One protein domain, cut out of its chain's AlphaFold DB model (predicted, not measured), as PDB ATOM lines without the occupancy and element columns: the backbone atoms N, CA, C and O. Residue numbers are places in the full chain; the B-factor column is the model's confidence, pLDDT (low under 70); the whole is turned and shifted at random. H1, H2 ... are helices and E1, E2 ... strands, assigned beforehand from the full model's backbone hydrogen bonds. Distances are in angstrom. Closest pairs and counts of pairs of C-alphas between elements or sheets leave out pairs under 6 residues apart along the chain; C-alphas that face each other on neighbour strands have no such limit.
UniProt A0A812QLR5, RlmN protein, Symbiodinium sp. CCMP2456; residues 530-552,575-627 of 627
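What this domain is: This is residues 530 to 552 and 575 to 627 of the 627 residues of the protein "RlmN protein" of Symbiodinium sp. CCMP2456 (UniProt A0A812QLR5). A long helix, H1, makes the longest axis of the domain, and four short helices and a tiny two-stranded sheet gather alongside it. H2 and H3 pack on H1 at steep tilts, H3 near the end of H1 where the printed part begins, while H4 and strand E2 are apart from H1, and H5 follows directly on E2 and is near both H1 and H4. The printed part has 76 residues, with five named helices and two named strands in the order H1, E1, H2, H3, H4, E2, H5; the sheet E1 - E2 is antiparallel, and the class is mostly helix. The whole is compact, with a radius of gyration of the C-alphas of 11.8 A and spans of 36 by 26 by 21 A.

Where its parts are: Find C-alpha 530 at (120.761, 13.891, 6.668); from there H1, residues 530 to 551, runs 31.8 A to C-alpha 551 at (142.607, 32.065, -7.523). Past the cut, look for E1 at residues 577 to 579, 6.3 A long, and H2 at residues 580 to 586, 10.0 A. H3 is residues 590 to 597, 10.5 A, and H4 is residues 605 to 612, 10.8 A. E2 is residues 619 to 621, 6.6 A, and H5, residues 622 to 625, spans 5.1 A to C-alpha 625 at (126.971, 24.386, 8.445).

How they stand to each other: Start on H1, which touches H3 with its residues 532 to 539 alone, the closest C-alphas being those of Thr 532 and Leu 595, 6.1 A apart, at a steep tilt of 38 degrees, opposite ways. With residues 539 to 547 alone it touches H2, closest at the C-alphas of Phe 540 and Val 586, 6.6 A, at a steep tilt of 68 degrees, only just short of about perpendicular. H2 and H4 only just touch, with 3 pairs of C-alphas within 8 A, the closest those of Leu 584 and Ala 606, 6.3 A. E1 and E2 are antiparallel neighbours at 146 degrees; look at N 578 and O 620, 2.8 A apart and within hydrogen-bond range. H4 and H5 are close but not clearly touching, closest at the C-alphas of Ile 612 and Glu 624, 6.2 A. H1 and H4 are apart. Every O i to N i+4 pair is within hydrogen-bond range in H1, H2 and H3; H4 has 1 of 4, beside 4 of 5 O i to N i+3 pairs, and H5 is too short for an O i to N i+4 pair.

The domain as a whole: The C-alphas farthest apart, those of Asp 552 and Asp 600, are 36.4 A apart. Residues 553 to 574 are not printed, and C-alphas 552 and 575 stand 17.6 A apart across this cut. Of the links that are printed whole, none is long. Confidence is low, under 70, at residues 549 to 552, 575 and 627, the last being the chain's last residue.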
ATOM      1  N   ALA A 530     119.358  14.256   6.877       83.75
ATOM      2  CA  ALA A 530     120.761  13.891   6.668       83.75
ATOM      3  C   ALA A 530     121.144  13.730   5.181       83.75
ATOM      4  O   ALA A 530     122.264  14.077   4.794       83.75
ATOM      5  N   ARG A 531     120.238  13.225   4.329       87.00
ATOM      6  CA  ARG A 531     120.468  13.140   2.878       87.00
ATOM      7  C   ARG A 531     120.485  14.528   2.238       87.00
ATOM      8  O   ARG A 531     121.442  14.829   1.526       87.00
ATOM      9  N   THR A 532     119.489  15.368   2.515       87.31
ATOM     10  CA  THR A 532     119.395  16.717   1.938       87.31
ATOM     11  C   THR A 532     120.567  17.597   2.384       87.31
ATOM     12  O   THR A 532     121.202  18.230   1.543       87.31
ATOM     13  N   THR A 533     120.963  17.555   3.664       85.44
ATOM     14  CA  THR A 533     122.161  18.249   4.174       85.44
ATOM     15  C   THR A 533     123.439  17.757   3.490       85.44
ATOM     16  O   THR A 533     124.303  18.558   3.142       85.44
ATOM     17  N   ARG A 534     123.570  16.449   3.222       84.75
ATOM     18  CA  ARG A 534     124.728  15.896   2.496       84.75
ATOM     19  C   ARG A 534     124.761  16.308   1.019       84.75
ATOM     20  O   ARG A 534     125.847  16.489   0.469       84.75
ATOM     21  N   GLU A 535     123.613  16.460   0.367       86.19
ATOM     22  CA  GLU A 535     123.529  16.996  -1.001       86.19
ATOM     23  C   GLU A 535     123.858  18.497  -1.037       86.19
ATOM     24  O   GLU A 535     124.629  18.933  -1.895       86.19
ATOM     25  N   LEU A 536     123.384  19.260  -0.047       86.44
ATOM     26  CA  LEU A 536     123.718  20.672   0.144       86.44
ATOM     27  C   LEU A 536     125.231  20.869   0.363       86.44
ATOM     28  O   LEU A 536     125.862  21.652  -0.344       86.44
ATOM     29  N   LEU A 537     125.844  20.095   1.266       85.00
ATOM     30  CA  LEU A 537     127.291  20.114   1.520       85.00
ATOM     31  C   LEU A 537     128.123  19.852   0.260       85.00
ATOM     32  O   LEU A 537     129.115  20.539   0.025       85.00
ATOM     33  N   LYS A 538     127.713  18.895  -0.584       85.12
ATOM     34  CA  LYS A 538     128.400  18.611  -1.855       85.12
ATOM     35  C   LYS A 538     128.387  19.811  -2.803       85.12
ATOM     36  O   LYS A 538     129.382  20.037  -3.487       85.12
ATOM     37  N   LYS A 539     127.300  20.592  -2.832       85.62
ATOM     38  CA  LYS A 539     127.217  21.832  -3.624       85.62
ATOM     39  C   LYS A 539     128.189  22.896  -3.108       85.62
ATOM     40  O   LYS A 539     128.940  23.450  -3.907       85.62
ATOM     41  N   PHE A 540     128.241  23.122  -1.793       84.69
ATOM     42  CA  PHE A 540     129.204  24.049  -1.183       84.69
ATOM     43  C   PHE A 540     130.664  23.616  -1.407       84.69
ATOM     44  O   PHE A 540     131.485  24.436  -1.811       84.69
ATOM     45  N   ALA A 541     130.986  22.330  -1.231       82.19
ATOM     46  CA  ALA A 541     132.335  21.801  -1.451       82.19
ATOM     47  C   ALA A 541     132.786  21.893  -2.924       82.19
ATOM     48  O   ALA A 541     133.931  22.251  -3.201       82.19
ATOM     49  N   ALA A 542     131.888  21.620  -3.878       82.81
ATOM     50  CA  ALA A 542     132.178  21.772  -5.305       82.81
ATOM     51  C   ALA A 542     132.424  23.241  -5.691       82.81
ATOM     52  O   ALA A 542     133.357  23.535  -6.437       82.81
ATOM     53  N   ALA A 543     131.623  24.166  -5.153       82.81
ATOM     54  CA  ALA A 543     131.806  25.596  -5.379       82.81
ATOM     55  C   ALA A 543     133.104  26.131  -4.753       82.81
ATOM     56  O   ALA A 543     133.778  26.945  -5.377       82.81
ATOM     57  N   TYR A 544     133.492  25.642  -3.569       82.69
ATOM     58  CA  TYR A 544     134.769  25.990  -2.939       82.69
ATOM     59  C   TYR A 544     135.967  25.618  -3.821       82.69
ATOM     60  O   TYR A 544     136.830  26.462  -4.055       82.69
ATOM     61  N   ARG A 545     136.000  24.388  -4.364       77.12
ATOM     62  CA  ARG A 545     137.084  23.951  -5.264       77.12
ATOM     63  C   ARG A 545     137.162  24.819  -6.522       77.12
ATOM     64  O   ARG A 545     138.244  25.293  -6.842       77.12
ATOM     65  N   LEU A 546     136.025  25.107  -7.163       78.31
ATOM     66  CA  LEU A 546     135.965  26.015  -8.318       78.31
ATOM     67  C   LEU A 546     136.480  27.427  -7.992       78.31
ATOM     68  O   LEU A 546     137.154  28.034  -8.817       78.31
ATOM     69  N   PHE A 547     136.174  27.953  -6.803       74.38
ATOM     70  CA  PHE A 547     136.619  29.284  -6.389       74.38
ATOM     71  C   PHE A 547     138.137  29.328  -6.139       74.38
ATOM     72  O   PHE A 547     138.799  30.247  -6.608       74.38
ATOM     73  N   HIS A 548     138.702  28.308  -5.479       72.00
ATOM     74  CA  HIS A 548     140.153  28.187  -5.273       72.00
ATOM     75  C   HIS A 548     140.926  27.942  -6.582       72.00
ATOM     76  O   HIS A 548     141.945  28.588  -6.814       72.00
ATOM     77  N   GLU A 549     140.432  27.075  -7.475       67.81
ATOM     78  CA  GLU A 549     141.059  26.833  -8.788       67.81
ATOM     79  C   GLU A 549     141.138  28.114  -9.643       67.81
ATOM     80  O   GLU A 549     142.059  28.260 -10.444       67.81
ATOM     81  N   MET A 550     140.218  29.068  -9.446       59.62
ATOM     82  CA  MET A 550     140.251  30.382 -10.100       59.62
ATOM     83  C   MET A 550     141.223  31.387  -9.455       59.62
ATOM     84  O   MET A 550     141.666  32.310 -10.138       59.62
ATOM     85  N   GLU A 551     141.574  31.237  -8.173       57.38
ATOM     86  CA  GLU A 551     142.607  32.065  -7.523       57.38
ATOM     87  C   GLU A 551     144.033  31.587  -7.869       57.38
ATOM     88  O   GLU A 551     144.959  32.400  -7.926       57.38
ATOM     89  N   ASP A 552     144.202  30.300  -8.193       49.66
ATOM     90  CA  ASP A 552     145.489  29.671  -8.532       49.66
ATOM     91  C   ASP A 552     145.936  29.827 -10.012       49.66
ATOM     92  O   ASP A 552     146.966  29.269 -10.407       49.66
ATOM     93  N   ASN A 575     139.978  20.863   5.575       63.22
ATOM     94  CA  ASN A 575     139.426  22.122   6.113       63.22
ATOM     95  C   ASN A 575     138.800  23.083   5.067       63.22
ATOM     96  O   ASN A 575     139.404  24.096   4.712       63.22
ATOM     97  N   ILE A 576     137.570  22.820   4.618       71.00
ATOM     98  CA  ILE A 576     136.807  23.740   3.771       71.00
ATOM     99  C   ILE A 576     136.303  24.894   4.643       71.00
ATOM    100  O   ILE A 576     135.442  24.702   5.504       71.00
ATOM    101  N   THR A 577     136.822  26.093   4.391       79.38
ATOM    102  CA  THR A 577     136.372  27.346   5.010       79.38
ATOM    103  C   THR A 577     135.551  28.152   4.008       79.38
ATOM    104  O   THR A 577     136.081  28.648   3.015       79.38
ATOM    105  N   ILE A 578     134.248  28.284   4.246       84.81
ATOM    106  CA  ILE A 578     133.321  28.952   3.328       84.81
ATOM    107  C   ILE A 578     133.235  30.433   3.710       84.81
ATOM    108  O   ILE A 578     132.666  30.790   4.742       84.81
ATOM    109  N   THR A 579     133.787  31.306   2.869       86.38
ATOM    110  CA  THR A 579     133.702  32.763   3.055       86.38
ATOM    111  C   THR A 579     132.281  33.274   2.799       86.38
ATOM    112  O   THR A 579     131.495  32.652   2.074       86.38
ATOM    113  N   LYS A 580     131.948  34.459   3.328       85.00
ATOM    114  CA  LYS A 580     130.646  35.110   3.088       85.00
ATOM    115  C   LYS A 580     130.343  35.318   1.602       85.00
ATOM    116  O   LYS A 580     129.201  35.167   1.178       85.00
ATOM    117  N   GLU A 581     131.359  35.638   0.809       83.88
ATOM    118  CA  GLU A 581     131.227  35.870  -0.633       83.88
ATOM    119  C   GLU A 581     130.912  34.572  -1.385       83.88
ATOM    120  O   GLU A 581     129.966  34.537  -2.174       83.88
ATOM    121  N   LEU A 582     131.624  33.483  -1.068       84.25
ATOM    122  CA  LEU A 582     131.339  32.157  -1.613       84.25
ATOM    123  C   LEU A 582     129.937  31.682  -1.212       84.25
ATOM    124  O   LEU A 582     129.188  31.192  -2.054       84.25
ATOM    125  N   PHE A 583     129.543  31.871   0.049       86.69
ATOM    126  CA  PHE A 583     128.203  31.515   0.513       86.69
ATOM    127  C   PHE A 583     127.112  32.274  -0.254       86.69
ATOM    128  O   PHE A 583     126.188  31.655  -0.785       86.69
ATOM    129  N   LEU A 584     127.246  33.600  -0.384       85.50
ATOM    130  CA  LEU A 584     126.308  34.447  -1.132       85.50
ATOM    131  C   LEU A 584     126.258  34.123  -2.635       85.50
ATOM    132  O   LEU A 584     125.242  34.402  -3.274       85.50
ATOM    133  N   LEU A 585     127.316  33.535  -3.202       84.69
ATOM    134  CA  LEU A 585     127.331  33.013  -4.570       84.69
ATOM    135  C   LEU A 585     126.575  31.677  -4.669       84.69
ATOM    136  O   LEU A 585     125.728  31.512  -5.545       84.69
ATOM    137  N   VAL A 586     126.829  30.739  -3.751       85.94
ATOM    138  CA  VAL A 586     126.235  29.387  -3.769       85.94
ATOM    139  C   VAL A 586     124.721  29.414  -3.538       85.94
ATOM    140  O   VAL A 586     123.993  28.702  -4.228       85.94
ATOM    141  N   ILE A 587     124.208  30.284  -2.659       87.88
ATOM    142  CA  ILE A 587     122.753  30.421  -2.429       87.88
ATOM    143  C   ILE A 587     121.972  30.980  -3.636       87.88
ATOM    144  O   ILE A 587     120.741  31.042  -3.586       87.88
ATOM    145  N   GLN A 588     122.643  31.404  -4.715       85.69
ATOM    146  CA  GLN A 588     121.990  31.819  -5.964       85.69
ATOM    147  C   GLN A 588     121.659  30.630  -6.887       85.69
ATOM    148  O   GLN A 588     120.816  30.783  -7.771       85.69
ATOM    149  N   ASP A 589     122.264  29.449  -6.685       86.94
ATOM    150  CA  ASP A 589     121.923  28.228  -7.434       86.94
ATOM    151  C   ASP A 589     120.502  27.765  -7.069       86.94
ATOM    152  O   ASP A 589     120.192  27.477  -5.912       86.94
ATOM    153  N   GLN A 590     119.625  27.651  -8.071       85.06
ATOM    154  CA  GLN A 590     118.240  27.217  -7.888       85.06
ATOM    155  C   GLN A 590     118.125  25.805  -7.277       85.06
ATOM    156  O   GLN A 590     117.125  25.508  -6.622       85.06
ATOM    157  N   GLU A 591     119.109  24.924  -7.467       86.19
ATOM    158  CA  GLU A 591     119.126  23.605  -6.824       86.19
ATOM    159  C   GLU A 591     119.493  23.697  -5.342       86.19
ATOM    160  O   GLU A 591     118.824  23.073  -4.522       86.19
ATOM    161  N   VAL A 592     120.476  24.530  -4.983       88.31
ATOM    162  CA  VAL A 592     120.799  24.844  -3.580       88.31
ATOM    163  C   VAL A 592     119.573  25.432  -2.891       88.31
ATOM    164  O   VAL A 592     119.189  24.962  -1.827       88.31
ATOM    165  N   GLN A 593     118.895  26.384  -3.536       86.00
ATOM    166  CA  GLN A 593     117.659  26.965  -3.019       86.00
ATOM    167  C   GLN A 593     116.589  25.906  -2.716       86.00
ATOM    168  O   GLN A 593     116.039  25.918  -1.620       86.00
ATOM    169  N   ARG A 594     116.354  24.944  -3.620       86.00
ATOM    170  CA  ARG A 594     115.405  23.842  -3.374       86.00
ATOM    171  C   ARG A 594     115.836  22.932  -2.226       86.00
ATOM    172  O   ARG A 594     114.993  22.583  -1.416       86.00
ATOM    173  N   LEU A 595     117.120  22.584  -2.126       87.50
ATOM    174  CA  LEU A 595     117.642  21.777  -1.013       87.50
ATOM    175  C   LEU A 595     117.499  22.503   0.335       87.50
ATOM    176  O   LEU A 595     117.250  21.862   1.352       87.50
ATOM    177  N   MET A 596     117.622  23.834   0.345       87.00
ATOM    178  CA  MET A 596     117.368  24.653   1.533       87.00
ATOM    179  C   MET A 596     115.871  24.726   1.884       87.00
ATOM    180  O   MET A 596     115.536  24.655   3.062       87.00
ATOM    181  N   ASP A 597     114.978  24.815   0.890       86.19
ATOM    182  CA  ASP A 597     113.521  24.707   1.096       86.19
ATOM    183  C   ASP A 597     113.110  23.306   1.596       86.19
ATOM    184  O   ASP A 597     112.271  23.189   2.480       86.19
ATOM    185  N   ASP A 598     113.730  22.233   1.092       86.31
ATOM    186  CA  ASP A 598     113.490  20.844   1.527       86.31
ATOM    187  C   ASP A 598     113.987  20.540   2.956       86.31
ATOM    188  O   ASP A 598     113.627  19.502   3.521       86.31
ATOM    189  N   LEU A 599     114.809  21.429   3.521       86.38
ATOM    190  CA  LEU A 599     115.267  21.444   4.917       86.38
ATOM    191  C   LEU A 599     114.469  22.432   5.793       86.38
ATOM    192  O   LEU A 599     114.867  22.683   6.926       86.38
ATOM    193  N   ASP A 600     113.382  23.012   5.267       82.25
ATOM    194  CA  ASP A 600     112.545  24.025   5.927       82.25
ATOM    195  C   ASP A 600     113.342  25.251   6.445       82.25
ATOM    196  O   ASP A 600     112.960  25.915   7.413       82.25
ATOM    197  N   MET A 601     114.462  25.593   5.789       83.50
ATOM    198  CA  MET A 601     115.277  26.756   6.159       83.50
ATOM    199  C   MET A 601     114.635  28.082   5.711       83.50
ATOM    200  O   MET A 601     114.025  28.152   4.639       83.50
ATOM    201  N   PRO A 602     114.790  29.171   6.492       78.06
ATOM    202  CA  PRO A 602     114.110  30.435   6.227       78.06
ATOM    203  C   PRO A 602     114.518  31.070   4.890       78.06
ATOM    204  O   PRO A 602     115.659  30.988   4.437       78.06
ATOM    205  N   VAL A 603     113.565  31.778   4.277       74.81
ATOM    206  CA  VAL A 603     113.711  32.378   2.937       74.81
ATOM    207  C   VAL A 603     114.786  33.481   2.891       74.81
ATOM    208  O   VAL A 603     115.352  33.752   1.832       74.81
ATOM    209  N   ASP A 604     115.113  34.097   4.032       79.88
ATOM    210  CA  ASP A 604     116.145  35.139   4.170       79.88
ATOM    211  C   ASP A 604     117.573  34.557   4.250       79.88
ATOM    212  O   ASP A 604     118.323  34.727   5.213       79.88
ATOM    213  N   ARG A 605     117.945  33.822   3.200       78.88
ATOM    214  CA  ARG A 605     119.189  33.042   3.132       78.88
ATOM    215  C   ARG A 605     120.453  33.895   3.173       78.88
ATOM    216  O   ARG A 605     121.483  33.412   3.619       78.88
ATOM    217  N   ALA A 606     120.392  35.154   2.738       76.06
ATOM    218  CA  ALA A 606     121.553  36.046   2.741       76.06
ATOM    219  C   ALA A 606     122.030  36.377   4.166       76.06
ATOM    220  O   ALA A 606     123.233  36.475   4.403       76.06
ATOM    221  N   ASN A 607     121.095  36.489   5.115       78.38
ATOM    222  CA  ASN A 607     121.397  36.752   6.519       78.38
ATOM    223  C   ASN A 607     121.740  35.475   7.305       78.38
ATOM    224  O   ASN A 607     122.345  35.572   8.369       78.38
ATOM    225  N   MET A 608     121.442  34.279   6.774       81.31
ATOM    226  CA  MET A 608     121.790  33.010   7.433       81.31
ATOM    227  C   MET A 608     123.293  32.831   7.653       81.31
ATOM    228  O   MET A 608     123.666  32.205   8.638       81.31
ATOM    229  N   PHE A 609     124.155  33.417   6.813       83.44
ATOM    230  CA  PHE A 609     125.603  33.377   7.045       83.44
ATOM    231  C   PHE A 609     125.966  33.885   8.449       83.44
ATOM    232  O   PHE A 609     126.690  33.216   9.167       83.44
ATOM    233  N   GLU A 610     125.390  35.014   8.878       81.88
ATOM    234  CA  GLU A 610     125.649  35.641  10.188       81.88
ATOM    235  C   GLU A 610     124.936  34.941  11.365       81.88
ATOM    236  O   GLU A 610     125.097  35.341  12.517       81.88
ATOM    237  N   ILE A 611     124.104  33.934  11.074       79.38
ATOM    238  CA  ILE A 611     123.422  33.092  12.066       79.38
ATOM    239  C   ILE A 611     124.217  31.798  12.286       79.38
ATOM    240  O   ILE A 611     124.323  31.335  13.418       79.38
ATOM    241  N   ILE A 612     124.775  31.239  11.208       81.94
ATOM    242  CA  ILE A 612     125.592  30.017  11.220       81.94
ATOM    243  C   ILE A 612     127.034  30.342  11.679       81.94
ATOM    244  O   ILE A 612     127.641  29.540  12.382       81.94
ATOM    245  N   ASP A 613     127.548  31.543  11.370       83.81
ATOM    246  CA  ASP A 613     128.827  32.111  11.850       83.81
ATOM    247  C   ASP A 613     128.693  32.545  13.322       83.81
ATOM    248  O   ASP A 613     128.720  33.727  13.676       83.81
ATOM    249  N   ALA A 614     128.449  31.566  14.195       73.88
ATOM    250  CA  ALA A 614     128.184  31.781  15.612       73.88
ATOM    251  C   ALA A 614     129.438  32.199  16.401       73.88
ATOM    252  O   ALA A 614     129.308  32.780  17.484       73.88
ATOM    253  N   ASP A 615     130.640  31.916  15.882       79.56
ATOM    254  CA  ASP A 615     131.909  32.361  16.462       79.56
ATOM    255  C   ASP A 615     132.335  33.765  15.983       79.56
ATOM    256  O   ASP A 615     133.128  34.432  16.654       79.56
ATOM    257  N   GLY A 616     131.738  34.260  14.889       79.38
ATOM    258  CA  GLY A 616     132.006  35.577  14.315       79.38
ATOM    259  C   GLY A 616     133.370  35.669  13.631       79.38
ATOM    260  O   GLY A 616     133.928  36.766  13.525       79.38
ATOM    261  N   SER A 617     133.937  34.537  13.208       81.00
ATOM    262  CA  SER A 617     135.222  34.459  12.510       81.00
ATOM    263  C   SER A 617     135.155  34.965  11.066       81.00
ATOM    264  O   SER A 617     136.202  35.241  10.467       81.00
ATOM    265  N   GLY A 618     133.951  35.104  10.499       80.75
ATOM    266  CA  GLY A 618     133.728  35.517   9.114       80.75
ATOM    267  C   GLY A 618     133.908  34.395   8.088       80.75
ATOM    268  O   GLY A 618     133.860  34.671   6.886       80.75
ATOM    269  N   ASN A 619     134.116  33.150   8.535       83.50
ATOM    270  CA  ASN A 619     134.278  31.963   7.694       83.50
ATOM    271  C   ASN A 619     133.520  30.782   8.305       83.50
ATOM    272  O   ASN A 619     133.799  30.408   9.436       83.50
ATOM    273  N   LEU A 620     132.642  30.135   7.541       82.56
ATOM    274  CA  LEU A 620     131.918  28.955   8.018       82.56
ATOM    275  C   LEU A 620     132.748  27.685   7.839       82.56
ATOM    276  O   LEU A 620     133.211  27.384   6.735       82.56
ATOM    277  N   GLN A 621     132.866  26.896   8.901       81.56
ATOM    278  CA  GLN A 621     133.358  25.524   8.847       81.56
ATOM    279  C   GLN A 621     132.221  24.561   8.478       81.56
ATOM    280  O   GLN A 621     131.051  24.789   8.786       81.56
ATOM    281  N   ILE A 622     132.560  23.414   7.877       75.75
ATOM    282  CA  ILE A 622     131.585  22.346   7.573       75.75
ATOM    283  C   ILE A 622     130.796  21.918   8.820       75.75
ATOM    284  O   ILE A 622     129.608  21.629   8.725       75.75
ATOM    285  N   THR A 623     131.441  21.879   9.988       74.12
ATOM    286  CA  THR A 623     130.796  21.511  11.254       74.12
ATOM    287  C   THR A 623     129.735  22.510  11.698       74.12
ATOM    288  O   THR A 623     128.749  22.091  12.288       74.12
ATOM    289  N   GLU A 624     129.911  23.795  11.391       76.94
ATOM    290  CA  GLU A 624     128.952  24.855  11.723       76.94
ATOM    291  C   GLU A 624     127.776  24.841  10.744       76.94
ATOM    292  O   GLU A 624     126.637  24.992  11.157       76.94
ATOM    293  N   LEU A 625     128.023  24.539   9.463       76.00
ATOM    294  CA  LEU A 625     126.971  24.386   8.445       76.00
ATOM    295  C   LEU A 625     126.068  23.149   8.661       76.00
ATOM    296  O   LEU A 625     125.010  23.036   8.042       76.00
ATOM    297  N   VAL A 626     126.498  22.192   9.489       73.94
ATOM    298  CA  VAL A 626     125.758  20.956   9.823       73.94
ATOM    299  C   VAL A 626     124.978  21.070  11.138       73.94
ATOM    300  O   VAL A 626     124.112  20.229  11.394       73.94
ATOM    301  N   GLN A 627     125.308  22.057  11.974       67.62
ATOM    302  CA  GLN A 627     124.822  22.200  13.348       67.62
ATOM    303  C   GLN A 627     123.575  23.091  13.451       67.62
ATOM    304  O   GLN A 627     122.760  22.779  14.351       67.62
TER     305      GLN A 627